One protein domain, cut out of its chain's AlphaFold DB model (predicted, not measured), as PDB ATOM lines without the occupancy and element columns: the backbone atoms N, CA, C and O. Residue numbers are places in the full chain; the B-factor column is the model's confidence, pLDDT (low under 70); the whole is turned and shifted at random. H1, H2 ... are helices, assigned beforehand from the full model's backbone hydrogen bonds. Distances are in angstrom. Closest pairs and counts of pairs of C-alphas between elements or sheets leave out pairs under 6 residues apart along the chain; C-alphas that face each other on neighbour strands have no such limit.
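What this domain is: This is residues 135 to 222 of the 517 residues of the protein "DUF3696 domain-containing protein" of Microbacterium radiodurans (UniProt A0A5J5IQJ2). Two long helices, H1 and H5, pack slantwise on each other and run opposite ways, and H2 stands about perpendicular to H5, its last residue, Leu 165, meeting the last part of H5 at Ala 214. The short helices H3 and H4 lie toward the other end, joined by a long loop, residues 175 to 195, which reaches the far tip at Pro 183. The printed part has 88 residues with five named helices, H1 to H5 in order, and no named strand: the class is all helix. The whole is compact, with a radius of gyration of the C-alphas of 12.8 A, yet elongated, spanning 43 by 26 by 23 A.

Where its parts are: Find C-alpha 135 at (-7.360, -3.961, 119.114); from there H1 runs 24.0 A to residue 151. Next come H2, residues 156 to 165, 14.3 A long, and H3, residues 168 to 174. After the loop look for H4, residues 196 to 200, then H5, residues 204 to 218, which runs 21.0 A to C-alpha 218 at (-3.419, -5.136, 109.454).

How they stand to each other: H1 and H5 touch at a steep tilt of 39 degrees, opposite ways; their closest C-alphas, Val 138 and Ala 215, are 4.7 A apart. H2 touches H5 about perpendicular, at 80 degrees, with residues 213 to 218 of H5 alone; the closest C-alphas are Leu 165 and Ala 214, 5.6 A. H3 is close to H5 but not clearly touching, C-alphas 171 and 210 being 8.0 A apart. H4 is likewise close but not clearly touching H1, with C-alphas 149 and 199 at 7.5 A. H2 and H4 are apart. In the five helices every O i to N i+4 pair is within hydrogen-bond range.

The domain as a whole: The C-alphas farthest apart, Pro 183 and Glu 222, are 43.7 A apart. The printed part has no cut. The link from H3 to H4 is long. Look for pLDDT under 70 at residues 149 to 153 and 178 to 190.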
ATOM      1  N   ARG A 135      -6.276  -4.931 118.882       93.81
ATOM      2  CA  ARG A 135      -7.360  -3.961 119.114       93.81
ATOM      3  C   ARG A 135      -6.870  -2.518 119.062       93.81
ATOM      4  O   ARG A 135      -7.649  -1.619 118.758       93.81
ATOM      5  N   VAL A 136      -5.613  -2.268 119.422       91.25
ATOM      6  CA  VAL A 136      -4.984  -0.949 119.262       91.25
ATOM      7  C   VAL A 136      -4.720  -0.695 117.781       91.25
ATOM      8  O   VAL A 136      -5.106   0.362 117.296       91.25
ATOM      9  N   ILE A 137      -4.191  -1.689 117.058       90.81
ATOM     10  CA  ILE A 137      -3.961  -1.604 115.606       90.81
ATOM     11  C   ILE A 137      -5.260  -1.287 114.860       90.81
ATOM     12  O   ILE A 137      -5.275  -0.373 114.042       90.81
ATOM     13  N   VAL A 138      -6.350  -2.007 115.159       92.75
ATOM     14  CA  VAL A 138      -7.659  -1.758 114.533       92.75
ATOM     15  C   VAL A 138      -8.115  -0.326 114.783       92.75
ATOM     16  O   VAL A 138      -8.370   0.392 113.825       92.75
ATOM     17  N   ARG A 139      -8.154   0.111 116.049       91.62
ATOM     18  CA  ARG A 139      -8.614   1.462 116.409       91.62
ATOM     19  C   ARG A 139      -7.792   2.557 115.741       91.62
ATOM     20  O   ARG A 139      -8.348   3.548 115.286       91.62
ATOM     21  N   GLN A 140      -6.475   2.385 115.704       88.25
ATOM     22  CA  GLN A 140      -5.573   3.350 115.097       88.25
ATOM     23  C   GLN A 140      -5.769   3.414 113.581       88.25
ATOM     24  O   GLN A 140      -5.868   4.504 113.028       88.25
ATOM     25  N   MET A 141      -5.905   2.260 112.923       88.19
ATOM     26  CA  MET A 141      -6.198   2.206 111.493       88.19
ATOM     27  C   MET A 141      -7.546   2.818 111.138       88.19
ATOM     28  O   MET A 141      -7.629   3.578 110.179       88.19
ATOM     29  N   GLU A 142      -8.588   2.500 111.903       89.00
ATOM     30  CA  GLU A 142      -9.917   3.082 111.721       89.00
ATOM     31  C   GLU A 142      -9.856   4.603 111.872       89.00
ATOM     32  O   GLU A 142     -10.250   5.308 110.951       89.00
ATOM     33  N   SER A 143      -9.255   5.105 112.958       87.12
ATOM     34  CA  SER A 143      -9.105   6.545 113.200       87.12
ATOM     35  C   SER A 143      -8.343   7.249 112.079       87.12
ATOM     36  O   SER A 143      -8.807   8.262 111.570       87.12
ATOM     37  N   THR A 144      -7.182   6.730 111.667       82.44
ATOM     38  CA  THR A 144      -6.369   7.384 110.634       82.44
ATOM     39  C   THR A 144      -7.036   7.327 109.267       82.44
ATOM     40  O   THR A 144      -6.986   8.305 108.526       82.44
ATOM     41  N   LEU A 145      -7.672   6.209 108.910       80.75
ATOM     42  CA  LEU A 145      -8.393   6.123 107.646       80.75
ATOM     43  C   LEU A 145      -9.636   7.018 107.657       80.75
ATOM     44  O   LEU A 145      -9.874   7.692 106.662       80.75
ATOM     45  N   ASP A 146     -10.374   7.104 108.763       78.56
ATOM     46  CA  ASP A 146     -11.512   8.021 108.909       78.56
ATOM     47  C   ASP A 146     -11.070   9.496 108.832       78.56
ATOM     48  O   ASP A 146     -11.706  10.309 108.149       78.56
ATOM     49  N   ASP A 147      -9.933   9.844 109.439       77.75
ATOM     50  CA  ASP A 147      -9.331  11.178 109.346       77.75
ATOM     51  C   ASP A 147      -8.890  11.500 107.912       77.75
ATOM     52  O   ASP A 147      -9.161  12.583 107.394       77.75
ATOM     53  N   VAL A 148      -8.260  10.557 107.212       73.12
ATOM     54  CA  VAL A 148      -7.845  10.729 105.809       73.12
ATOM     55  C   VAL A 148      -9.056  10.860 104.884       73.12
ATOM     56  O   VAL A 148      -9.042  11.667 103.950       73.12
ATOM     57  N   LEU A 149     -10.124  10.110 105.163       65.81
ATOM     58  CA  LEU A 149     -11.394  10.185 104.444       65.81
ATOM     59  C   LEU A 149     -12.135  11.506 104.686       65.81
ATOM     60  O   LEU A 149     -12.912  11.917 103.821       65.81
ATOM     61  N   SER A 150     -11.905  12.164 105.825       65.50
ATOM     62  CA  SER A 150     -12.541  13.439 106.179       65.50
ATOM     63  C   SER A 150     -11.709  14.673 105.807       65.50
ATOM     64  O   SER A 150     -12.281  15.720 105.508       65.50
ATOM     65  N   THR A 151     -10.378  14.561 105.767       63.06
ATOM     66  CA  THR A 151      -9.446  15.681 105.513       63.06
ATOM     67  C   THR A 151      -8.825  15.692 104.116       63.06
ATOM     68  O   THR A 151      -8.084  16.618 103.780       63.06
ATOM     69  N   ASP A 152      -9.152  14.705 103.277       61.00
ATOM     70  CA  ASP A 152      -8.807  14.667 101.851       61.00
ATOM     71  C   ASP A 152      -7.289  14.581 101.550       61.00
ATOM     72  O   ASP A 152      -6.811  14.963 100.474       61.00
ATOM     73  N   ARG A 153      -6.513  14.060 102.515       67.94
ATOM     74  CA  ARG A 153      -5.046  13.918 102.469       67.94
ATOM     75  C   ARG A 153      -4.627  12.448 102.457       67.94
ATOM     76  O   ARG A 153      -4.252  11.894 103.482       67.94
ATOM     77  N   MET A 154      -4.666  11.811 101.288       75.31
ATOM     78  CA  MET A 154      -4.101  10.469 101.122       75.31
ATOM     79  C   MET A 154      -2.627  10.547 100.711       75.31
ATOM     80  O   MET A 154      -2.318  10.982  99.600       75.31
ATOM     81  N   THR A 155      -1.736  10.088 101.590       76.06
ATOM     82  CA  THR A 155      -0.309   9.920 101.284       76.06
ATOM     83  C   THR A 155      -0.070   8.684 100.413       76.06
ATOM     84  O   THR A 155      -0.925   7.800 100.290       76.06
ATOM     85  N   TYR A 156       1.093   8.630  99.764       76.31
ATOM     86  CA  TYR A 156       1.464   7.515  98.894       76.31
ATOM     87  C   TYR A 156       1.657   6.218  99.691       76.31
ATOM     88  O   TYR A 156       1.208   5.154  99.265       76.31
ATOM     89  N   GLU A 157       2.265   6.325 100.865       74.94
ATOM     90  CA  GLU A 157       2.575   5.240 101.793       74.94
ATOM     91  C   GLU A 157       1.283   4.584 102.287       74.94
ATOM     92  O   GLU A 157       1.105   3.369 102.178       74.94
ATOM     93  N   LEU A 158       0.307   5.404 102.686       79.69
ATOM     94  CA  LEU A 158      -1.016   4.930 103.072       79.69
ATOM     95  C   LEU A 158      -1.743   4.252 101.904       79.69
ATOM     96  O   LEU A 158      -2.348   3.193 102.066       79.69
ATOM     97  N   ALA A 159      -1.675   4.832 100.702       81.38
ATOM     98  CA  ALA A 159      -2.253   4.222  99.507       81.38
ATOM     99  C   ALA A 159      -1.626   2.851  99.208       81.38
ATOM    100  O   ALA A 159      -2.341   1.911  98.841       81.38
ATOM    101  N   GLN A 160      -0.309   2.709  99.377       80.50
ATOM    102  CA  GLN A 160       0.385   1.431  99.242       80.50
ATOM    103  C   GLN A 160      -0.064   0.424 100.302       80.50
ATOM    104  O   GLN A 160      -0.444  -0.688  99.931       80.50
ATOM    105  N   GLU A 161      -0.073   0.806 101.579       83.56
ATOM    106  CA  GLU A 161      -0.481  -0.061 102.688       83.56
ATOM    107  C   GLU A 161      -1.911  -0.581 102.490       83.56
ATOM    108  O   GLU A 161      -2.140  -1.794 102.459       83.56
ATOM    109  N   VAL A 162      -2.874   0.311 102.231       85.88
ATOM    110  CA  VAL A 162      -4.272  -0.085 101.997       85.88
ATOM    111  C   VAL A 162      -4.388  -0.994 100.772       85.88
ATOM    112  O   VAL A 162      -5.174  -1.940 100.785       85.88
ATOM    113  N   THR A 163      -3.585  -0.779  99.726       85.75
ATOM    114  CA  THR A 163      -3.602  -1.632  98.521       85.75
ATOM    115  C   THR A 163      -3.053  -3.027  98.794       85.75
ATOM    116  O   THR A 163      -3.594  -4.009  98.281       85.75
ATOM    117  N   GLN A 164      -1.995  -3.134  99.599       83.38
ATOM    118  CA  GLN A 164      -1.425  -4.420 100.000       83.38
ATOM    119  C   GLN A 164      -2.409  -5.215 100.866       83.38
ATOM    120  O   GLN A 164      -2.598  -6.416 100.654       83.38
ATOM    121  N   LEU A 165      -3.085  -4.544 101.802       87.69
ATOM    122  CA  LEU A 165      -4.085  -5.162 102.670       87.69
ATOM    123  C   LEU A 165      -5.346  -5.536 101.880       87.69
ATOM    124  O   LEU A 165      -5.854  -6.661 101.960       87.69
ATOM    125  N   VAL A 166      -5.862  -4.611 101.079       89.50
ATOM    126  CA  VAL A 166      -7.103  -4.754 100.319       89.50
ATOM    127  C   VAL A 166      -6.840  -4.398  98.853       89.50
ATOM    128  O   VAL A 166      -6.958  -3.238  98.470       89.50
ATOM    129  N   PRO A 167      -6.529  -5.379  97.984       88.44
ATOM    130  CA  PRO A 167      -6.287  -5.099  96.573       88.44
ATOM    131  C   PRO A 167      -7.517  -4.488  95.898       88.44
ATOM    132  O   PRO A 167      -8.586  -5.105  95.865       88.44
ATOM    133  N   LYS A 168      -7.344  -3.309  95.296       86.12
ATOM    134  CA  LYS A 168      -8.427  -2.497  94.723       86.12
ATOM    135  C   LYS A 168      -9.350  -3.270  93.775       86.12
ATOM    136  O   LYS A 168     -10.563  -3.301  93.957       86.12
ATOM    137  N   ARG A 169      -8.770  -3.983  92.799       83.00
ATOM    138  CA  ARG A 169      -9.527  -4.800  91.826       83.00
ATOM    139  C   ARG A 169     -10.370  -5.889  92.488       83.00
ATOM    140  O   ARG A 169     -11.471  -6.175  92.032       83.00
ATOM    141  N   LYS A 170      -9.838  -6.512  93.542       85.31
ATOM    142  CA  LYS A 170     -10.529  -7.579  94.268       85.31
ATOM    143  C   LYS A 170     -11.710  -7.013  95.055       85.31
ATOM    144  O   LYS A 170     -12.785  -7.595  95.009       85.31
ATOM    145  N   PHE A 171     -11.525  -5.861  95.695       88.25
ATOM    146  CA  PHE A 171     -12.573  -5.186  96.459       88.25
ATOM    147  C   PHE A 171     -13.767  -4.772  95.589       88.25
ATOM    148  O   PHE A 171     -14.894  -5.149  95.893       88.25
ATOM    149  N   PHE A 172     -13.519  -4.079  94.470       84.62
ATOM    150  CA  PHE A 172     -14.594  -3.675  93.553       84.62
ATOM    151  C   PHE A 172     -15.348  -4.879  92.973       84.62
ATOM    152  O   PHE A 172     -16.576  -4.871  92.930       84.62
ATOM    153  N   LYS A 173     -14.624  -5.949  92.608       82.81
ATOM    154  CA  LYS A 173     -15.231  -7.193  92.115       82.81
ATOM    155  C   LYS A 173     -16.140  -7.852  93.158       82.81
ATOM    156  O   LYS A 173     -17.215  -8.317  92.806       82.81
ATOM    157  N   GLU A 174     -15.711  -7.921  94.416       85.94
ATOM    158  CA  GLU A 174     -16.476  -8.571  95.492       85.94
ATOM    159  C   GLU A 174     -17.742  -7.797  95.879       85.94
ATOM    160  O   GLU A 174     -18.751  -8.411  96.222       85.94
ATOM    161  N   LEU A 175     -17.712  -6.465  95.800       84.19
ATOM    162  CA  LEU A 175     -18.865  -5.614  96.103       84.19
ATOM    163  C   LEU A 175     -19.743  -5.309  94.882       84.19
ATOM    164  O   LEU A 175     -20.672  -4.518  95.000       84.19
ATOM    165  N   HIS A 176     -19.478  -5.944  93.734       78.50
ATOM    166  CA  HIS A 176     -20.210  -5.721  92.479       78.50
ATOM    167  C   HIS A 176     -20.264  -4.236  92.083       78.50
ATOM    168  O   HIS A 176     -21.246  -3.757  91.522       78.50
ATOM    169  N   ILE A 177     -19.193  -3.502  92.382       72.88
ATOM    170  CA  ILE A 177     -19.042  -2.109  91.975       72.88
ATOM    171  C   ILE A 177     -18.580  -2.156  90.518       72.88
ATOM    172  O   ILE A 177     -17.419  -2.459  90.235       72.88
ATOM    173  N   GLU A 178     -19.518  -1.969  89.591       59.41
ATOM    174  CA  GLU A 178     -19.255  -2.026  88.153       59.41
ATOM    175  C   GLU A 178     -18.165  -1.016  87.755       59.41
ATOM    176  O   GLU A 178     -18.177   0.140  88.180       59.41
ATOM    177  N   ASP A 179     -17.214  -1.450  86.918       53.59
ATOM    178  CA  ASP A 179     -16.277  -0.566  86.215       53.59
ATOM    179  C   ASP A 179     -17.116   0.232  85.207       53.59
ATOM    180  O   ASP A 179     -17.259  -0.184  84.058       53.59
ATOM    181  N   GLN A 180     -17.778   1.303  85.669       47.66
ATOM    182  CA  GLN A 180     -18.649   2.169  84.868       47.66
ATOM    183  C   GLN A 180     -17.819   2.878  83.791       47.66
ATOM    184  O   GLN A 180     -17.432   4.044  83.896       47.66
ATOM    185  N   ARG A 181     -17.504   2.142  82.729       45.38
ATOM    186  CA  ARG A 181     -16.907   2.642  81.498       45.38
ATOM    187  C   ARG A 181     -18.021   3.187  80.606       45.38
ATOM    188  O   ARG A 181     -18.341   2.536  79.629       45.38
ATOM    189  N   GLU A 182     -18.610   4.334  80.965       39.97
ATOM    190  CA  GLU A 182     -19.191   5.355  80.057       39.97
ATOM    191  C   GLU A 182     -19.753   6.568  80.849       39.97
ATOM    192  O   GLU A 182     -19.856   6.500  82.072       39.97
ATOM    193  N   PRO A 183     -19.907   7.764  80.236       47.84
ATOM    194  CA  PRO A 183     -19.320   8.979  80.789       47.84
ATOM    195  C   PRO A 183     -20.291   9.773  81.675       47.84
ATOM    196  O   PRO A 183     -21.386  10.096  81.237       47.84
ATOM    197  N   ALA A 184     -19.850  10.180  82.876       43.72
ATOM    198  CA  ALA A 184     -19.779  11.607  83.256       43.72
ATOM    199  C   ALA A 184     -19.503  11.904  84.744       43.72
ATOM    200  O   ALA A 184     -19.211  13.064  85.019       43.72
ATOM    201  N   SER A 185     -19.523  10.966  85.704       43.81
ATOM    202  CA  SER A 185     -19.419  11.399  87.121       43.81
ATOM    203  C   SER A 185     -18.378  10.733  88.019       43.81
ATOM    204  O   SER A 185     -17.905  11.424  88.917       43.81
ATOM    205  N   VAL A 186     -17.910   9.495  87.800       47.62
ATOM    206  CA  VAL A 186     -16.863   8.926  88.678       47.62
ATOM    207  C   VAL A 186     -15.952   7.950  87.929       47.62
ATOM    208  O   VAL A 186     -16.309   6.807  87.674       47.62
ATOM    209  N   ARG A 187     -14.740   8.391  87.564       57.22
ATOM    210  CA  ARG A 187     -13.719   7.517  86.960       57.22
ATOM    211  C   ARG A 187     -12.803   6.953  88.052       57.22
ATOM    212  O   ARG A 187     -12.009   7.711  88.615       57.22
ATOM    213  N   ILE A 188     -12.887   5.642  88.302       60.91
ATOM    214  CA  ILE A 188     -11.905   4.872  89.091       60.91
ATOM    215  C   ILE A 188     -10.509   5.111  88.495       60.91
ATOM    216  O   ILE A 188     -10.334   5.127  87.273       60.91
ATOM    217  N   ALA A 189      -9.500   5.331  89.337       60.66
ATOM    218  CA  ALA A 189      -8.145   5.567  88.858       60.66
ATOM    219  C   ALA A 189      -7.567   4.286  88.220       60.66
ATOM    220  O   ALA A 189      -7.649   3.212  88.822       60.66
ATOM    221  N   PRO A 190      -6.906   4.371  87.048       62.09
ATOM    222  CA  PRO A 190      -6.356   3.201  86.350       62.09
ATOM    223  C   PRO A 190      -5.162   2.558  87.078       62.09
ATOM    224  O   PRO A 190      -4.697   1.485  86.695       62.09
ATOM    225  N   THR A 191      -4.653   3.204  88.128       75.69
ATOM    226  CA  THR A 191      -3.576   2.697  88.979       75.69
ATOM    227  C   THR A 191      -4.031   1.455  89.758       75.69
ATOM    228  O   THR A 191      -5.209   1.325  90.082       75.69
ATOM    229  N   PRO A 192      -3.130   0.523  90.115       77.56
ATOM    230  CA  PRO A 192      -3.474  -0.562  91.037       77.56
ATOM    231  C   PRO A 192      -3.652  -0.058  92.476       77.56
ATOM    232  O   PRO A 192      -4.350  -0.698  93.259       77.56
ATOM    233  N   LEU A 193      -3.037   1.086  92.795       82.94
ATOM    234  CA  LEU A 193      -3.115   1.735  94.095       82.94
ATOM    235  C   LEU A 193      -4.490   2.357  94.325       82.94
ATOM    236  O   LEU A 193      -5.099   2.896  93.392       82.94
ATOM    237  N   TRP A 194      -4.936   2.321  95.575       84.19
ATOM    238  CA  TRP A 194      -6.012   3.178  96.046       84.19
ATOM    239  C   TRP A 194      -5.642   4.646  95.855       84.19
ATOM    240  O   TRP A 194      -4.509   5.055  96.085       84.19
ATOM    241  N   SER A 195      -6.601   5.438  95.400       80.44
ATOM    242  CA  SER A 195      -6.436   6.872  95.207       80.44
ATOM    243  C   SER A 195      -7.613   7.615  95.805       80.44
ATOM    244  O   SER A 195      -8.712   7.074  95.901       80.44
ATOM    245  N   LYS A 196      -7.419   8.899  96.100       75.62
ATOM    246  CA  LYS A 196      -8.488   9.819  96.507       75.62
ATOM    247  C   LYS A 196      -9.766   9.696  95.663       75.62
ATOM    248  O   LYS A 196     -10.865   9.701  96.207       75.62
ATOM    249  N   ARG A 197      -9.635   9.554  94.338       76.38
ATOM    250  CA  ARG A 197     -10.788   9.395  93.432       76.38
ATOM    251  C   ARG A 197     -11.543   8.095  93.682       76.38
ATOM    252  O   ARG A 197     -12.765   8.094  93.627       76.38
ATOM    253  N   ASP A 198     -10.819   7.023  93.987       78.25
ATOM    254  CA  ASP A 198     -11.412   5.727  94.309       78.25
ATOM    255  C   ASP A 198     -12.186   5.792  95.629       78.25
ATOM    256  O   ASP A 198     -13.278   5.249  95.706       78.25
ATOM    257  N   PHE A 199     -11.687   6.508  96.643       76.19
ATOM    258  CA  PHE A 199     -12.438   6.707  97.893       76.19
ATOM    259  C   PHE A 199     -13.664   7.594  97.708       76.19
ATOM    260  O   PHE A 199     -14.722   7.293  98.257       76.19
ATOM    261  N   ALA A 200     -13.550   8.665  96.914       73.25
ATOM    262  CA  ALA A 200     -14.679   9.535  96.592       73.25
ATOM    263  C   ALA A 200     -15.813   8.777  95.879       73.25
ATOM    264  O   ALA A 200     -16.976   9.123  96.066       73.25
ATOM    265  N   ALA A 201     -15.471   7.728  95.123       76.12
ATOM    266  CA  ALA A 201     -16.414   6.851  94.436       76.12
ATOM    267  C   ALA A 201     -17.224   5.936  95.364       76.12
ATOM    268  O   ALA A 201     -18.275   5.449  94.956       76.12
ATOM    269  N   LEU A 202     -16.731   5.674  96.578       81.44
ATOM    270  CA  LEU A 202     -17.377   4.774  97.529       81.44
ATOM    271  C   LEU A 202     -18.434   5.509  98.356       81.44
ATOM    272  O   LEU A 202     -18.174   6.606  98.869       81.44
ATOM    273  N   ASP A 203     -19.583   4.866  98.559       84.12
ATOM    274  CA  ASP A 203     -20.583   5.311  99.532       84.12
ATOM    275  C   ASP A 203     -20.118   5.083 100.989       84.12
ATOM    276  O   ASP A 203     -19.081   4.469 101.257       84.12
ATOM    277  N   ALA A 204     -20.881   5.588 101.963       82.00
ATOM    278  CA  ALA A 204     -20.515   5.497 103.378       82.00
ATOM    279  C   ALA A 204     -20.393   4.045 103.892       82.00
ATOM    280  O   ALA A 204     -19.529   3.762 104.724       82.00
ATOM    281  N   ALA A 205     -21.219   3.119 103.396       85.31
ATOM    282  CA  ALA A 205     -21.176   1.718 103.804       85.31
ATOM    283  C   ALA A 205     -19.958   1.004 103.198       85.31
ATOM    284  O   ALA A 205     -19.244   0.287 103.900       85.31
ATOM    285  N   GLN A 206     -19.670   1.260 101.923       86.69
ATOM    286  CA  GLN A 206     -18.511   0.728 101.210       86.69
ATOM    287  C   GLN A 206     -17.190   1.249 101.791       86.69
ATOM    288  O   GLN A 206     -16.236   0.481 101.926       86.69
ATOM    289  N   ARG A 207     -17.124   2.529 102.185       85.12
ATOM    290  CA  ARG A 207     -15.954   3.090 102.886       85.12
ATOM    291  C   ARG A 207     -15.725   2.397 104.220       85.12
ATOM    292  O   ARG A 207     -14.615   1.940 104.477       85.12
ATOM    293  N   LYS A 208     -16.776   2.251 105.030       87.06
ATOM    294  CA  LYS A 208     -16.691   1.554 106.319       87.06
ATOM    295  C   LYS A 208     -16.226   0.105 106.155       87.06
ATOM    296  O   LYS A 208     -15.404  -0.369 106.934       87.06
ATOM    297  N   GLU A 209     -16.699  -0.584 105.118       89.25
ATOM    298  CA  GLU A 209     -16.267  -1.945 104.793       89.25
ATOM    299  C   GLU A 209     -14.785  -2.004 104.384       89.25
ATOM    300  O   GLU A 209     -14.055  -2.892 104.827       89.25
ATOM    301  N   LEU A 210     -14.307  -1.054 103.572       87.81
ATOM    302  CA  LEU A 210     -12.894  -0.956 103.195       87.81
ATOM    303  C   LEU A 210     -11.998  -0.746 104.420       87.81
ATOM    304  O   LEU A 210     -11.025  -1.483 104.592       87.81
ATOM    305  N   VAL A 211     -12.352   0.224 105.268       88.31
ATOM    306  CA  VAL A 211     -11.619   0.560 106.495       88.31
ATOM    307  C   VAL A 211     -11.580  -0.641 107.438       88.31
ATOM    308  O   VAL A 211     -10.497  -1.078 107.823       88.31
ATOM    309  N   SER A 212     -12.731  -1.259 107.714       90.50
ATOM    310  CA  SER A 212     -12.831  -2.445 108.572       90.50
ATOM    311  C   SER A 212     -11.997  -3.619 108.044       90.50
ATOM    312  O   SER A 212     -11.239  -4.244 108.791       90.50
ATOM    313  N   ARG A 213     -12.040  -3.900 106.732       91.94
ATOM    314  CA  ARG A 213     -11.219  -4.961 106.121       91.94
ATOM    315  C   ARG A 213      -9.728  -4.664 106.193       91.94
ATOM    316  O   ARG A 213      -8.948  -5.593 106.416       91.94
ATOM    317  N   ALA A 214      -9.327  -3.416 105.954       89.75
ATOM    318  CA  ALA A 214      -7.933  -3.001 106.045       89.75
ATOM    319  C   ALA A 214      -7.433  -3.142 107.488       89.75
ATOM    320  O   ALA A 214      -6.450  -3.847 107.718       89.75
ATOM    321  N   ALA A 215      -8.172  -2.598 108.457       91.31
ATOM    322  CA  ALA A 215      -7.871  -2.680 109.882       91.31
ATOM    323  C   ALA A 215      -7.784  -4.137 110.374       91.31
ATOM    324  O   ALA A 215      -6.779  -4.539 110.960       91.31
ATOM    325  N   ALA A 216      -8.778  -4.975 110.055       91.19
ATOM    326  CA  ALA A 216      -8.806  -6.383 110.455       91.19
ATOM    327  C   ALA A 216      -7.662  -7.207 109.842       91.19
ATOM    328  O   ALA A 216      -7.161  -8.144 110.466       91.19
ATOM    329  N   LYS A 217      -7.235  -6.884 108.615       90.94
ATOM    330  CA  LYS A 217      -6.072  -7.531 107.994       90.94
ATOM    331  C   LYS A 217      -4.760  -7.031 108.585       90.94
ATOM    332  O   LYS A 217      -3.899  -7.866 108.853       90.94
ATOM    333  N   ARG A 218      -4.616  -5.723 108.828       89.19
ATOM    334  CA  ARG A 218      -3.419  -5.136 109.454       89.19
ATOM    335  C   ARG A 218      -3.211  -5.683 110.863       89.19
ATOM    336  O   ARG A 218      -2.079  -5.984 111.224       89.19
ATOM    337  N   ALA A 219      -4.289  -5.902 111.612       91.25
ATOM    338  CA  ALA A 219      -4.262  -6.451 112.965       91.25
ATOM    339  C   ALA A 219      -3.778  -7.910 113.060       91.25
ATOM    340  O   ALA A 219      -3.461  -8.370 114.151       91.25
ATOM    341  N   ARG A 220      -3.678  -8.641 111.936       88.94
ATOM    342  CA  ARG A 220      -3.041  -9.974 111.900       88.94
ATOM    343  C   ARG A 220      -1.520  -9.906 112.040       88.94
ATOM    344  O   ARG A 220      -0.890 -10.932 112.276       88.94
ATOM    345  N   VAL A 221      -0.938  -8.725 111.844       85.62
ATOM    346  CA  VAL A 221       0.489  -8.457 112.015       85.62
ATOM    347  C   VAL A 221       0.645  -7.641 113.295       85.62
ATOM    348  O   VAL A 221       0.515  -6.425 113.289       85.62
ATOM    349  N   GLU A 222       0.887  -8.306 114.419       87.62
ATOM    350  CA  GLU A 222       0.911  -7.653 115.741       87.62
ATOM    351  C   GLU A 222       2.181  -6.833 116.010       87.62
ATOM    352  O   GLU A 222       2.312  -6.194 117.051       87.62
TER     353      GLU A 222